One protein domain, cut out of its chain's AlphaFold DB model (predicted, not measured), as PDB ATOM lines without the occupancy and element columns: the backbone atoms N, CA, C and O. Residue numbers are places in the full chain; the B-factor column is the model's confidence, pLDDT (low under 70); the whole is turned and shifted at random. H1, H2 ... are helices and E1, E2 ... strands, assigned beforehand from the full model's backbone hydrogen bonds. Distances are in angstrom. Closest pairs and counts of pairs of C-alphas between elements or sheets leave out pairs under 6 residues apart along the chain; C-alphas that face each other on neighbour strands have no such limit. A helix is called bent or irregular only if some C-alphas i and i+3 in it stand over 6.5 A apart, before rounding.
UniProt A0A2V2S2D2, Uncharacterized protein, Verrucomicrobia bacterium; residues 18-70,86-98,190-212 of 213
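Overview. This is residues 18 to 70, 86 to 98 and 190 to 212 of the 213 residues of an uncharacterized protein of Verrucomicrobia bacterium (UniProt A0A2V2S2D2). The main body is a small closed barrel of five strands, E3, E4, E5, E7 and E6 round the ring, four of them sharply bent along their length. Outside the barrel, the first residues form a small hairpin, E1 and E2, which the last residues fold back to meet, and then a single helix, H1, set off to one side, from which residues 35 to 40 stick out. The printed part has 89 residues, with one named helix and seven named strands in the order E1, E2, H1, E3, E4, E5, E6, E7; the class is mostly strand. The barrel is mixed, with E5 and E7 its one parallel pair, and E1 and E2 form a separate antiparallel sheet. The whole is compact, with a radius of gyration of the C-alphas of 12.8 A, and rounded, with spans of 37 by 29 by 24 A.

Arrangement. E1, residues 18 to 20, and E2, residues 23 to 26, form a hairpin, antiparallel at 142 degrees between their directions, with N 18 and O 25 at 3.0 A. Residues 18 to 19 of E1 also pair with residues 210 to 211, antiparallel. H1, residues 28 to 36, follows by a tight link and is on the barrel, but only just, with 5 pairs of C-alphas within 10 A; E1 and H1 are apart. Every O i to N i+4 pair of H1 is within hydrogen-bond range. E3, residues 46 to 57, bends by 104 degrees at residue 54, and E4, residues 60 to 67, bends by 80 degrees at residue 64. These two form a hairpin, antiparallel at 134 degrees, with N 52 and O 64 at 3.0 A. E5, residues 86 to 93, bends by 68 degrees at residue 89 and is the antiparallel neighbour of E4 at 151 degrees, with N 63 and O 90 at 3.0 A. E7, residues 203 to 207, is parallel to E5, with 57 degrees between their directions and N 91 and O 204 at 2.9 A. E6, residues 190 to 200, bends by 96 degrees at residue 197 and forms a hairpin with E7, antiparallel at 128 degrees, with N 194 and O 207 at 2.8 A. E6 closes the barrel as the antiparallel neighbour of E3, with N 49 and O 191 at 2.8 A. Its pairing is staggered: residues 190 to 194 pair with E3, and residues 194 to 200 pair with E7.

Along the chain. E1 begins at C-alpha 18, at (50.055, 102.340, 7.812). H1, from Val 28 to Asn 36, is 12.6 A long from first to last C-alpha. E3, the longest strand by residues, begins at C-alpha 46, at (50.745, 106.461, -3.264), and measures 22.0 A. E4 measures 16.8 A, E5 19.1 A and E6 21.1 A. E7 measures 12.8 A and ends at C-alpha 207, at (55.217, 110.207, 3.543).

Size, cuts and confidence. The two C-alphas farthest apart are those of Gly 39 and Gly 58, 39.1 A, while those of Arg 18 and Trp 212, the first and last printed, are 5.5 A apart. Residues 71 to 85 are cut out, with 11.5 A between C-alphas 70 and 86, and residues 99 to 189 are cut out, with 13.1 A between C-alphas 98 and 190. Of the links that are printed whole, none is long; the one from H1 to E3, with 9 residues, is short, and the others are tight. The mean pLDDT of the printed part is 93.2, and residue 86 is the one printed residue under 70.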
ATOM      1  N   ARG A  18      49.270 101.162   7.428       94.69
ATOM      2  CA  ARG A  18      50.055 102.340   7.812       94.69
ATOM      3  C   ARG A  18      49.184 103.408   8.436       94.69
ATOM      4  O   ARG A  18      47.985 103.449   8.192       94.69
ATOM      5  N   VAL A  19      49.798 104.293   9.207       95.81
ATOM      6  CA  VAL A  19      49.153 105.475   9.775       95.81
ATOM      7  C   VAL A  19      49.800 106.725   9.192       95.81
ATOM      8  O   VAL A  19      51.007 106.925   9.318       95.81
ATOM      9  N   VAL A  20      48.988 107.581   8.573       94.12
ATOM     10  CA  VAL A  20      49.410 108.883   8.039       94.12
ATOM     11  C   VAL A  20      48.516 109.957   8.642       94.12
ATOM     12  O   VAL A  20      47.297 109.892   8.523       94.12
ATOM     13  N   ASN A  21      49.110 110.941   9.325       91.81
ATOM     14  CA  ASN A  21      48.380 112.004  10.035       91.81
ATOM     15  C   ASN A  21      47.258 111.474  10.962       91.81
ATOM     16  O   ASN A  21      46.174 112.048  11.026       91.81
ATOM     17  N   GLY A  22      47.503 110.355  11.652       93.38
ATOM     18  CA  GLY A  22      46.534 109.719  12.555       93.38
ATOM     19  C   GLY A  22      45.456 108.870  11.871       93.38
ATOM     20  O   GLY A  22      44.644 108.264  12.562       93.38
ATOM     21  N   GLN A  23      45.449 108.780  10.537       94.69
ATOM     22  CA  GLN A  23      44.502 107.958   9.784       94.69
ATOM     23  C   GLN A  23      45.145 106.648   9.332       94.69
ATOM     24  O   GLN A  23      46.225 106.650   8.739       94.69
ATOM     25  N   GLY A  24      44.462 105.531   9.596       95.56
ATOM     26  CA  GLY A  24      44.851 104.214   9.102       95.56
ATOM     27  C   GLY A  24      44.598 104.079   7.600       95.56
ATOM     28  O   GLY A  24      43.528 104.433   7.108       95.56
ATOM     29  N   VAL A  25      45.573 103.542   6.874       95.88
ATOM     30  CA  VAL A  25      45.519 103.296   5.432       95.88
ATOM     31  C   VAL A  25      45.888 101.843   5.163       95.88
ATOM     32  O   VAL A  25      46.885 101.338   5.679       95.88
ATOM     33  N   ASN A  26      45.076 101.175   4.346       96.12
ATOM     34  CA  ASN A  26      45.309  99.809   3.891       96.12
ATOM     35  C   ASN A  26      45.857  99.812   2.456       96.12
ATOM     36  O   ASN A  26      45.127 100.118   1.516       96.12
ATOM     37  N   LEU A  27      47.126  99.441   2.296       95.31
ATOM     38  CA  LEU A  27      47.839  99.335   1.023       95.31
ATOM     39  C   LEU A  27      47.691  97.965   0.347       95.31
ATOM     40  O   LEU A  27      48.189  97.805  -0.764       95.31
ATOM     41  N   VAL A  28      46.997  96.984   0.947       95.19
ATOM     42  CA  VAL A  28      46.792  95.655   0.331       95.19
ATOM     43  C   VAL A  28      46.276  95.745  -1.114       95.19
ATOM     44  O   VAL A  28      46.853  95.073  -1.969       95.19
ATOM     45  N   PRO A  29      45.276  96.587  -1.452       95.69
ATOM     46  CA  PRO A  29      44.820  96.705  -2.838       95.69
ATOM     47  C   PRO A  29      45.920  97.206  -3.784       95.69
ATOM     48  O   PRO A  29      46.033  96.731  -4.910       95.69
ATOM     49  N   LEU A  30      46.760  98.140  -3.323       94.25
ATOM     50  CA  LEU A  30      47.895  98.644  -4.097       94.25
ATOM     51  C   LEU A  30      48.959  97.567  -4.292       94.25
ATOM     52  O   LEU A  30      49.501  97.450  -5.383       94.25
ATOM     53  N   PHE A  31      49.216  96.738  -3.283       94.00
ATOM     54  CA  PHE A  31      50.179  95.640  -3.375       94.00
ATOM     55  C   PHE A  31      49.712  94.541  -4.339       94.00
ATOM     56  O   PHE A  31      50.500  94.017  -5.131       94.00
ATOM     57  N   GLN A  32      48.415  94.224  -4.306       93.19
ATOM     58  CA  GLN A  32      47.785  93.302  -5.251       93.19
ATOM     59  C   GLN A  32      47.839  93.848  -6.680       93.19
ATOM     60  O   GLN A  32      48.155  93.099  -7.606       93.19
ATOM     61  N   TRP A  33      47.570  95.146  -6.859       93.38
ATOM     62  CA  TRP A  33      47.712  95.802  -8.154       93.38
ATOM     63  C   TRP A  33      49.167  95.807  -8.623       93.38
ATOM     64  O   TRP A  33      49.413  95.433  -9.756       93.38
ATOM     65  N   TRP A  34      50.134  96.141  -7.767       92.06
ATOM     66  CA  TRP A  34      51.559  96.172  -8.115       92.06
ATOM     67  C   TRP A  34      52.072  94.820  -8.610       92.06
ATOM     68  O   TRP A  34      52.798  94.745  -9.589       92.06
ATOM     69  N   THR A  35      51.647  93.732  -7.969       90.44
ATOM     70  CA  THR A  35      52.072  92.380  -8.359       90.44
ATOM     71  C   THR A  35      51.546  91.967  -9.740       90.44
ATOM     72  O   THR A  35      52.219  91.232 -10.456       90.44
ATOM     73  N   ASN A  36      50.344  92.410 -10.121       89.75
ATOM     74  CA  ASN A  36      49.653  91.918 -11.322       89.75
ATOM     75  C   ASN A  36      49.532  92.958 -12.447       89.75
ATOM     76  O   ASN A  36      49.182  92.605 -13.569       89.75
ATOM     77  N   HIS A  37      49.733  94.237 -12.131       87.06
ATOM     78  CA  HIS A  37      49.445  95.414 -12.958       87.06
ATOM     79  C   HIS A  37      48.092  95.360 -13.688       87.06
ATOM     80  O   HIS A  37      47.945  95.858 -14.804       87.06
ATOM     81  N   HIS A  38      47.085  94.751 -13.059       88.81
ATOM     82  CA  HIS A  38      45.790  94.501 -13.679       88.81
ATOM     83  C   HIS A  38      44.713  95.454 -13.152       88.81
ATOM     84  O   HIS A  38      44.505  95.575 -11.944       88.81
ATOM     85  N   GLY A  39      43.973  96.074 -14.075       91.94
ATOM     86  CA  GLY A  39      42.874  96.987 -13.767       91.94
ATOM     87  C   GLY A  39      43.325  98.394 -13.366       91.94
ATOM     88  O   GLY A  39      44.489  98.776 -13.506       91.94
ATOM     89  N   ALA A  40      42.368  99.189 -12.880       92.44
ATOM     90  CA  ALA A  40      42.631 100.546 -12.421       92.44
ATOM     91  C   ALA A  40      43.487 100.530 -11.148       92.44
ATOM     92  O   ALA A  40      43.187  99.807 -10.196       92.44
ATOM     93  N   ARG A  41      44.530 101.363 -11.120       92.62
ATOM     94  CA  ARG A  41      45.412 101.493  -9.961       92.62
ATOM     95  C   ARG A  41      44.644 102.056  -8.756       92.62
ATOM     96  O   ARG A  41      44.176 103.195  -8.823       92.62
ATOM     97  N   PRO A  42      44.559 101.328  -7.632       94.94
ATOM     98  CA  PRO A  42      44.026 101.886  -6.399       94.94
ATOM     99  C   PRO A  42      45.051 102.833  -5.762       94.94
ATOM    100  O   PRO A  42      46.249 102.721  -6.004       94.94
ATOM    101  N   LEU A  43      44.583 103.740  -4.901       93.56
ATOM    102  CA  LEU A  43      45.452 104.623  -4.114       93.56
ATOM    103  C   LEU A  43      46.452 105.417  -4.977       93.56
ATOM    104  O   LEU A  43      47.640 105.448  -4.691       93.56
ATOM    105  N   THR A  44      45.972 106.103  -6.015       93.06
ATOM    106  CA  THR A  44      46.812 106.826  -6.996       93.06
ATOM    107  C   THR A  44      47.719 107.915  -6.407       93.06
ATOM    108  O   THR A  44      48.636 108.370  -7.077       93.06
ATOM    109  N   ALA A  45      47.483 108.338  -5.163       92.88
ATOM    110  CA  ALA A  45      48.362 109.249  -4.427       92.88
ATOM    111  C   ALA A  45      49.614 108.572  -3.843       92.88
ATOM    112  O   ALA A  45      50.538 109.259  -3.421       92.88
ATOM    113  N   TRP A  46      49.624 107.243  -3.762       94.88
ATOM    114  CA  TRP A  46      50.745 106.461  -3.264       94.88
ATOM    115  C   TRP A  46      51.626 106.067  -4.438       94.88
ATOM    116  O   TRP A  46      51.209 105.299  -5.307       94.88
ATOM    117  N   VAL A  47      52.837 106.604  -4.449       94.50
ATOM    118  CA  VAL A  47      53.839 106.397  -5.494       94.50
ATOM    119  C   VAL A  47      54.882 105.400  -5.023       94.50
ATOM    120  O   VAL A  47      55.185 105.328  -3.828       94.50
ATOM    121  N   HIS A  48      55.434 104.621  -5.948       94.75
ATOM    122  CA  HIS A  48      56.630 103.839  -5.676       94.75
ATOM    123  C   HIS A  48      57.860 104.756  -5.670       94.75
ATOM    124  O   HIS A  48      58.058 105.563  -6.579       94.75
ATOM    125  N   VAL A  49      58.657 104.659  -4.609       94.69
ATOM    126  CA  VAL A  49      59.881 105.429  -4.394       94.69
ATOM    127  C   VAL A  49      61.034 104.449  -4.264       94.69
ATOM    128  O   VAL A  49      61.054 103.637  -3.336       94.69
ATOM    129  N   THR A  50      62.015 104.573  -5.155       94.62
ATOM    130  CA  THR A  50      63.288 103.849  -5.058       94.62
ATOM    131  C   THR A  50      64.446 104.829  -5.006       94.62
ATOM    132  O   THR A  50      64.352 105.907  -5.579       94.62
ATOM    133  N   GLY A  51      65.538 104.517  -4.309       94.69
ATOM    134  CA  GLY A  51      66.688 105.420  -4.293       94.69
ATOM    135  C   GLY A  51      67.692 105.184  -3.183       94.69
ATOM    136  O   GLY A  51      67.643 104.191  -2.460       94.69
ATOM    137  N   THR A  52      68.609 106.133  -3.024       95.62
ATOM    138  CA  THR A  52      69.662 106.086  -2.002       95.62
ATOM    139  C   THR A  52      69.534 107.247  -1.025       95.62
ATOM    140  O   THR A  52      69.176 108.371  -1.388       95.62
ATOM    141  N   ILE A  53      69.808 106.976   0.251       96.12
ATOM    142  CA  ILE A  53      69.795 108.003   1.296       96.12
ATOM    143  C   ILE A  53      71.051 108.862   1.121       96.12
ATOM    144  O   ILE A  53      72.164 108.379   1.305       96.12
ATOM    145  N   VAL A  54      70.872 110.141   0.787       96.94
ATOM    146  CA  VAL A  54      71.975 111.105   0.597       96.94
ATOM    147  C   VAL A  54      72.142 112.059   1.776       96.94
ATOM    148  O   VAL A  54      73.099 112.827   1.829       96.94
ATOM    149  N   GLY A  55      71.216 112.023   2.731       96.38
ATOM    150  CA  GLY A  55      71.305 112.795   3.959       96.38
ATOM    151  C   GLY A  55      70.089 112.611   4.853       96.38
ATOM    152  O   GLY A  55      69.165 111.855   4.552       96.38
ATOM    153  N   THR A  56      70.080 113.340   5.961       95.31
ATOM    154  CA  THR A  56      68.947 113.424   6.881       95.31
ATOM    155  C   THR A  56      68.642 114.889   7.175       95.31
ATOM    156  O   THR A  56      69.532 115.737   7.189       95.31
ATOM    157  N   ASN A  57      67.365 115.205   7.377       90.81
ATOM    158  CA  ASN A  57      66.910 116.528   7.797       90.81
ATOM    159  C   ASN A  57      66.006 116.359   9.021       90.81
ATOM    160  O   ASN A  57      64.797 116.143   8.896       90.81
ATOM    161  N   GLY A  58      66.618 116.360  10.207       89.12
ATOM    162  CA  GLY A  58      65.956 115.941  11.442       89.12
ATOM    163  C   GLY A  58      65.589 114.456  11.392       89.12
ATOM    164  O   GLY A  58      66.457 113.609  11.196       89.12
ATOM    165  N   PHE A  59      64.299 114.144  11.532       87.12
ATOM    166  CA  PHE A  59      63.773 112.770  11.512       87.12
ATOM    167  C   PHE A  59      63.413 112.246  10.111       87.12
ATOM    168  O   PHE A  59      62.924 111.125   9.984       87.12
ATOM    169  N   ASN A  60      63.635 113.039   9.060       95.62
ATOM    170  CA  ASN A  60      63.311 112.654   7.687       95.62
ATOM    171  C   ASN A  60      64.576 112.281   6.913       95.62
ATOM    172  O   ASN A  60      65.633 112.894   7.104       95.62
ATOM    173  N   TRP A  61      64.463 111.329   5.992       97.12
ATOM    174  CA  TRP A  61      65.535 111.043   5.043       97.12
ATOM    175  C   TRP A  61      65.466 111.997   3.858       97.12
ATOM    176  O   TRP A  61      64.386 112.314   3.360       97.12
ATOM    177  N   VAL A  62      66.632 112.437   3.397       97.56
ATOM    178  CA  VAL A  62      66.791 113.055   2.083       97.56
ATOM    179  C   VAL A  62      67.275 111.960   1.145       97.56
ATOM    180  O   VAL A  62      68.334 111.372   1.372       97.56
ATOM    181  N   VAL A  63      66.486 111.663   0.119       97.31
ATOM    182  CA  VAL A  63      66.719 110.526  -0.780       97.31
ATOM    183  C   VAL A  63      66.969 111.058  -2.184       97.31
ATOM    184  O   VAL A  63      66.198 111.886  -2.666       97.31
ATOM    185  N   GLN A  64      68.040 110.599  -2.831       96.75
ATOM    186  CA  GLN A  64      68.175 110.699  -4.282       96.75
ATOM    187  C   GLN A  64      67.349 109.556  -4.863       96.75
ATOM    188  O   GLN A  64      67.765 108.398  -4.805       96.75
ATOM    189  N   ALA A  65      66.141 109.882  -5.309       95.44
ATOM    190  CA  ALA A  65      65.094 108.919  -5.586       95.44
ATOM    191  C   ALA A  65      64.601 108.986  -7.026       95.44
ATOM    192  O   ALA A  65      64.446 110.068  -7.589       95.44
ATOM    193  N   HIS A  66      64.267 107.820  -7.554       94.81
ATOM    194  CA  HIS A  66      63.346 107.659  -8.656       94.81
ATOM    195  C   HIS A  66      61.923 107.558  -8.093       94.81
ATOM    196  O   HIS A  66      61.625 106.682  -7.273       94.81
ATOM    197  N   VAL A  67      61.052 108.473  -8.518       93.44
ATOM    198  CA  VAL A  67      59.634 108.486  -8.137       93.44
ATOM    199  C   VAL A  67      58.795 108.087  -9.340       93.44
ATOM    200  O   VAL A  67      58.916 108.682 -10.413       93.44
ATOM    201  N   GLU A  68      57.945 107.086  -9.143       90.38
ATOM    202  CA  GLU A  68      57.031 106.587 -10.162       90.38
ATOM    203  C   GLU A  68      56.064 107.669 -10.670       90.38
ATOM    204  O   GLU A  68      55.440 108.393  -9.888       90.38
ATOM    205  N   ASP A  69      55.879 107.726 -11.993       82.75
ATOM    206  CA  ASP A  69      54.878 108.588 -12.621       82.75
ATOM    207  C   ASP A  69      53.468 107.995 -12.493       82.75
ATOM    208  O   ASP A  69      53.148 106.944 -13.049       82.75
ATOM    209  N   THR A  70      52.592 108.698 -11.778       72.62
ATOM    210  CA  THR A  70      51.173 108.328 -11.632       72.62
ATOM    211  C   THR A  70      50.260 109.022 -12.645       72.62
ATOM    212  O   THR A  70      49.042 108.869 -12.572       72.62
ATOM    213  N   GLY A  86      60.926 111.014 -12.348       69.25
ATOM    214  CA  GLY A  86      62.346 110.741 -12.598       69.25
ATOM    215  C   GLY A  86      63.251 110.937 -11.379       69.25
ATOM    216  O   GLY A  86      62.781 111.039 -10.242       69.25
ATOM    217  N   ASP A  87      64.561 110.947 -11.637       85.88
ATOM    218  CA  ASP A  87      65.600 110.991 -10.609       85.88
ATOM    219  C   ASP A  87      65.713 112.394 -10.003       85.88
ATOM    220  O   ASP A  87      66.131 113.351 -10.655       85.88
ATOM    221  N   GLN A  88      65.367 112.524  -8.728       92.56
ATOM    222  CA  GLN A  88      65.358 113.802  -8.023       92.56
ATOM    223  C   GLN A  88      65.647 113.629  -6.533       92.56
ATOM    224  O   GLN A  88      65.610 112.530  -5.985       92.56
ATOM    225  N   ARG A  89      65.904 114.741  -5.844       96.19
ATOM    226  CA  ARG A  89      65.997 114.735  -4.384       96.19
ATOM    227  C   ARG A  89      64.623 114.925  -3.775       96.19
ATOM    228  O   ARG A  89      63.919 115.867  -4.124       96.19
ATOM    229  N   ILE A  90      64.283 114.071  -2.824       96.69
ATOM    230  CA  ILE A  90      63.020 114.136  -2.091       96.69
ATOM    231  C   ILE A  90      63.272 114.121  -0.586       96.69
ATOM    232  O   ILE A  90      64.333 113.692  -0.124       96.69
ATOM    233  N   VAL A  91      62.271 114.540   0.183       97.56
ATOM    234  CA  VAL A  91      62.217 114.319   1.632       97.56
ATOM    235  C   VAL A  91      61.231 113.190   1.914       97.56
ATOM    236  O   VAL A  91      60.043 113.324   1.628       97.56
ATOM    237  N   LEU A  92      61.712 112.100   2.510       97.44
ATOM    238  CA  LEU A  92      60.893 110.970   2.937       97.44
ATOM    239  C   LEU A  92      60.602 111.061   4.440       97.44
ATOM    240  O   LEU A  92      61.486 110.890   5.285       97.44
ATOM    241  N   ARG A  93      59.342 111.328   4.781       97.00
ATOM    242  CA  ARG A  93      58.837 111.325   6.158       97.00
ATOM    243  C   ARG A  93      58.482 109.918   6.609       97.00
ATOM    244  O   ARG A  93      58.137 109.071   5.787       97.00
ATOM    245  N   ASN A  94      58.545 109.710   7.927       95.00
ATOM    246  CA  ASN A  94      58.248 108.427   8.574       95.00
ATOM    247  C   ASN A  94      59.004 107.271   7.908       95.00
ATOM    248  O   ASN A  94      58.436 106.219   7.632       95.00
ATOM    249  N   SER A  95      60.283 107.517   7.601       93.56
ATOM    250  CA  SER A  95      61.134 106.589   6.858       93.56
ATOM    251  C   SER A  95      61.128 105.188   7.493       93.56
ATOM    252  O   SER A  95      61.018 105.089   8.720       93.56
ATOM    253  N   PRO A  96      61.269 104.109   6.701       93.06
ATOM    254  CA  PRO A  96      61.202 102.725   7.180       93.06
ATOM    255  C   PRO A  96      62.456 102.330   7.987       93.06
ATOM    256  O   PRO A  96      63.262 101.495   7.584       93.06
ATOM    257  N   MET A  97      62.631 102.938   9.163       91.56
ATOM    258  CA  MET A  97      63.801 102.763  10.032       91.56
ATOM    259  C   MET A  97      63.995 101.305  10.463       91.56
ATOM    260  O   MET A  97      65.129 100.850  10.579       91.56
ATOM    261  N   THR A  98      62.901 100.573  10.681       91.38
ATOM    262  CA  THR A  98      62.934  99.151  11.050       91.38
ATOM    263  C   THR A  98      63.508  98.284   9.935       91.38
ATOM    264  O   THR A  98      64.315  97.403  10.210       91.38
ATOM    265  N   ASP A 190      63.263 101.355  -1.058       94.06
ATOM    266  CA  ASP A 190      62.322 100.726  -1.980       94.06
ATOM    267  C   ASP A 190      60.979 100.572  -1.256       94.06
ATOM    268  O   ASP A 190      60.775  99.661  -0.449       94.06
ATOM    269  N   CYS A 191      60.086 101.543  -1.442       95.12
ATOM    270  CA  CYS A 191      58.822 101.575  -0.717       95.12
ATOM    271  C   CYS A 191      57.747 102.370  -1.451       95.12
ATOM    272  O   CYS A 191      58.038 103.282  -2.221       95.12
ATOM    273  N   PHE A 192      56.482 102.095  -1.137       95.75
ATOM    274  CA  PHE A 192      55.412 103.044  -1.433       95.75
ATOM    275  C   PHE A 192      55.430 104.214  -0.451       95.75
ATOM    276  O   PHE A 192      55.647 104.013   0.744       95.75
ATOM    277  N   ALA A 193      55.145 105.419  -0.930       96.50
ATOM    278  CA  ALA A 193      54.967 106.596  -0.094       96.50
ATOM    279  C   ALA A 193      53.844 107.481  -0.643       96.50
ATOM    280  O   ALA A 193      53.620 107.556  -1.850       96.50
ATOM    281  N   LEU A 194      53.123 108.149   0.252       96.31
ATOM    282  CA  LEU A 194      52.093 109.111  -0.103       96.31
ATOM    283  C   LEU A 194      52.741 110.391  -0.633       96.31
ATOM    284  O   LEU A 194      53.497 111.044   0.091       96.31
ATOM    285  N   ASP A 195      52.389 110.792  -1.852       95.25
ATOM    286  CA  ASP A 195      52.642 112.148  -2.330       95.25
ATOM    287  C   ASP A 195      51.781 113.131  -1.529       95.25
ATOM    288  O   ASP A 195      50.548 113.147  -1.615       95.25
ATOM    289  N   THR A 196      52.440 113.948  -0.708       94.06
ATOM    290  CA  THR A 196      51.753 114.911   0.159       94.06
ATOM    291  C   THR A 196      51.398 116.210  -0.560       94.06
ATOM    292  O   THR A 196      50.662 117.031  -0.008       94.06
ATOM    293  N   GLY A 197      51.962 116.449  -1.750       91.50
ATOM    294  CA  GLY A 197      51.895 117.727  -2.453       91.50
ATOM    295  C   GLY A 197      52.572 118.892  -1.718       91.50
ATOM    296  O   GLY A 197      52.363 120.046  -2.100       91.50
ATOM    297  N   LYS A 198      53.339 118.627  -0.650       93.56
ATOM    298  CA  LYS A 198      54.062 119.638   0.133       93.56
ATOM    299  C   LYS A 198      55.524 119.717  -0.294       93.56
ATOM    300  O   LYS A 198      56.101 118.744  -0.769       93.56
ATOM    301  N   MET A 199      56.123 120.879  -0.049       93.88
ATOM    302  CA  MET A 199      57.555 121.120  -0.208       93.88
ATOM    303  C   MET A 199      58.188 121.389   1.161       93.88
ATOM    304  O   MET A 199      57.587 122.062   1.998       93.88
ATOM    305  N   GLN A 200      59.410 120.911   1.378       94.00
ATOM    306  CA  GLN A 200      60.232 121.221   2.547       94.00
ATOM    307  C   GLN A 200      61.637 121.568   2.065       94.00
ATOM    308  O   GLN A 200      62.296 120.751   1.429       94.00
ATOM    309  N   ASN A 201      62.095 122.789   2.354       93.12
ATOM    310  CA  ASN A 201      63.385 123.306   1.878       93.12
ATOM    311  C   ASN A 201      63.566 123.167   0.351       93.12
ATOM    312  O   ASN A 201      64.642 122.826  -0.125       93.12
ATOM    313  N   GLY A 202      62.489 123.389  -0.413       91.94
ATOM    314  CA  GLY A 202      62.491 123.274  -1.876       91.94
ATOM    315  C   GLY A 202      62.446 121.844  -2.425       91.94
ATOM    316  O   GLY A 202      62.468 121.682  -3.639       91.94
ATOM    317  N   LEU A 203      62.362 120.821  -1.567       94.25
ATOM    318  CA  LEU A 203      62.259 119.418  -1.975       94.25
ATOM    319  C   LEU A 203      60.829 118.889  -1.782       94.25
ATOM    320  O   LEU A 203      60.212 119.206  -0.756       94.25
ATOM    321  N   PRO A 204      60.301 118.066  -2.706       95.25
ATOM    322  CA  PRO A 204      58.996 117.437  -2.549       95.25
ATOM    323  C   PRO A 204      59.006 116.442  -1.388       95.25
ATOM    324  O   PRO A 204      59.982 115.720  -1.157       95.25
ATOM    325  N   VAL A 205      57.907 116.433  -0.638       95.62
ATOM    326  CA  VAL A 205      57.755 115.622   0.568       95.62
ATOM    327  C   VAL A 205      56.851 114.430   0.288       95.62
ATOM    328  O   VAL A 205      55.670 114.592  -0.027       95.62
ATOM    329  N   PHE A 206      57.392 113.242   0.514       96.62
ATOM    330  CA  PHE A 206      56.662 111.983   0.481       96.62
ATOM    331  C   PHE A 206      56.567 111.414   1.891       96.62
ATOM    332  O   PHE A 206      57.492 111.560   2.691       96.62
ATOM    333  N   ASP A 207      55.446 110.787   2.221       97.19
ATOM    334  CA  ASP A 207      55.217 110.207   3.543       97.19
ATOM    335  C   ASP A 207      55.057 108.696   3.425       97.19
ATOM    336  O   ASP A 207      54.077 108.203   2.867       97.19
ATOM    337  N   HIS A 208      56.025 107.944   3.946       96.50
ATOM    338  CA  HIS A 208      55.926 106.489   3.990       96.50
ATOM    339  C   HIS A 208      54.765 106.038   4.894       96.50
ATOM    340  O   HIS A 208      54.183 104.980   4.665       96.50
ATOM    341  N   GLY A 209      54.381 106.849   5.882       94.81
ATOM    342  CA  GLY A 209      53.488 106.470   6.968       94.81
ATOM    343  C   GLY A 209      54.195 105.638   8.035       94.81
ATOM    344  O   GLY A 209      55.224 105.007   7.795       94.81
ATOM    345  N   MET A 210      53.638 105.634   9.241       93.38
ATOM    346  CA  MET A 210      54.120 104.767  10.315       93.38
ATOM    347  C   MET A 210      53.489 103.387  10.162       93.38
ATOM    348  O   MET A 210      52.266 103.281  10.069       93.38
ATOM    349  N   SER A 211      54.302 102.335  10.124       86.50
ATOM    350  CA  SER A 211      53.795 100.962  10.111       86.50
ATOM    351  C   SER A 211      53.045 100.674  11.411       86.50
ATOM    352  O   SER A 211      53.566 100.940  12.494       86.50
ATOM    353  N   TRP A 212      51.836 100.125  11.306       76.25
ATOM    354  CA  TRP A 212      51.112  99.608  12.465       76.25
ATOM    355  C   TRP A 212      51.725  98.247  12.828       76.25
ATOM    356  O   TRP A 212      51.717  97.342  11.991       76.25
TER     357      TRP A 212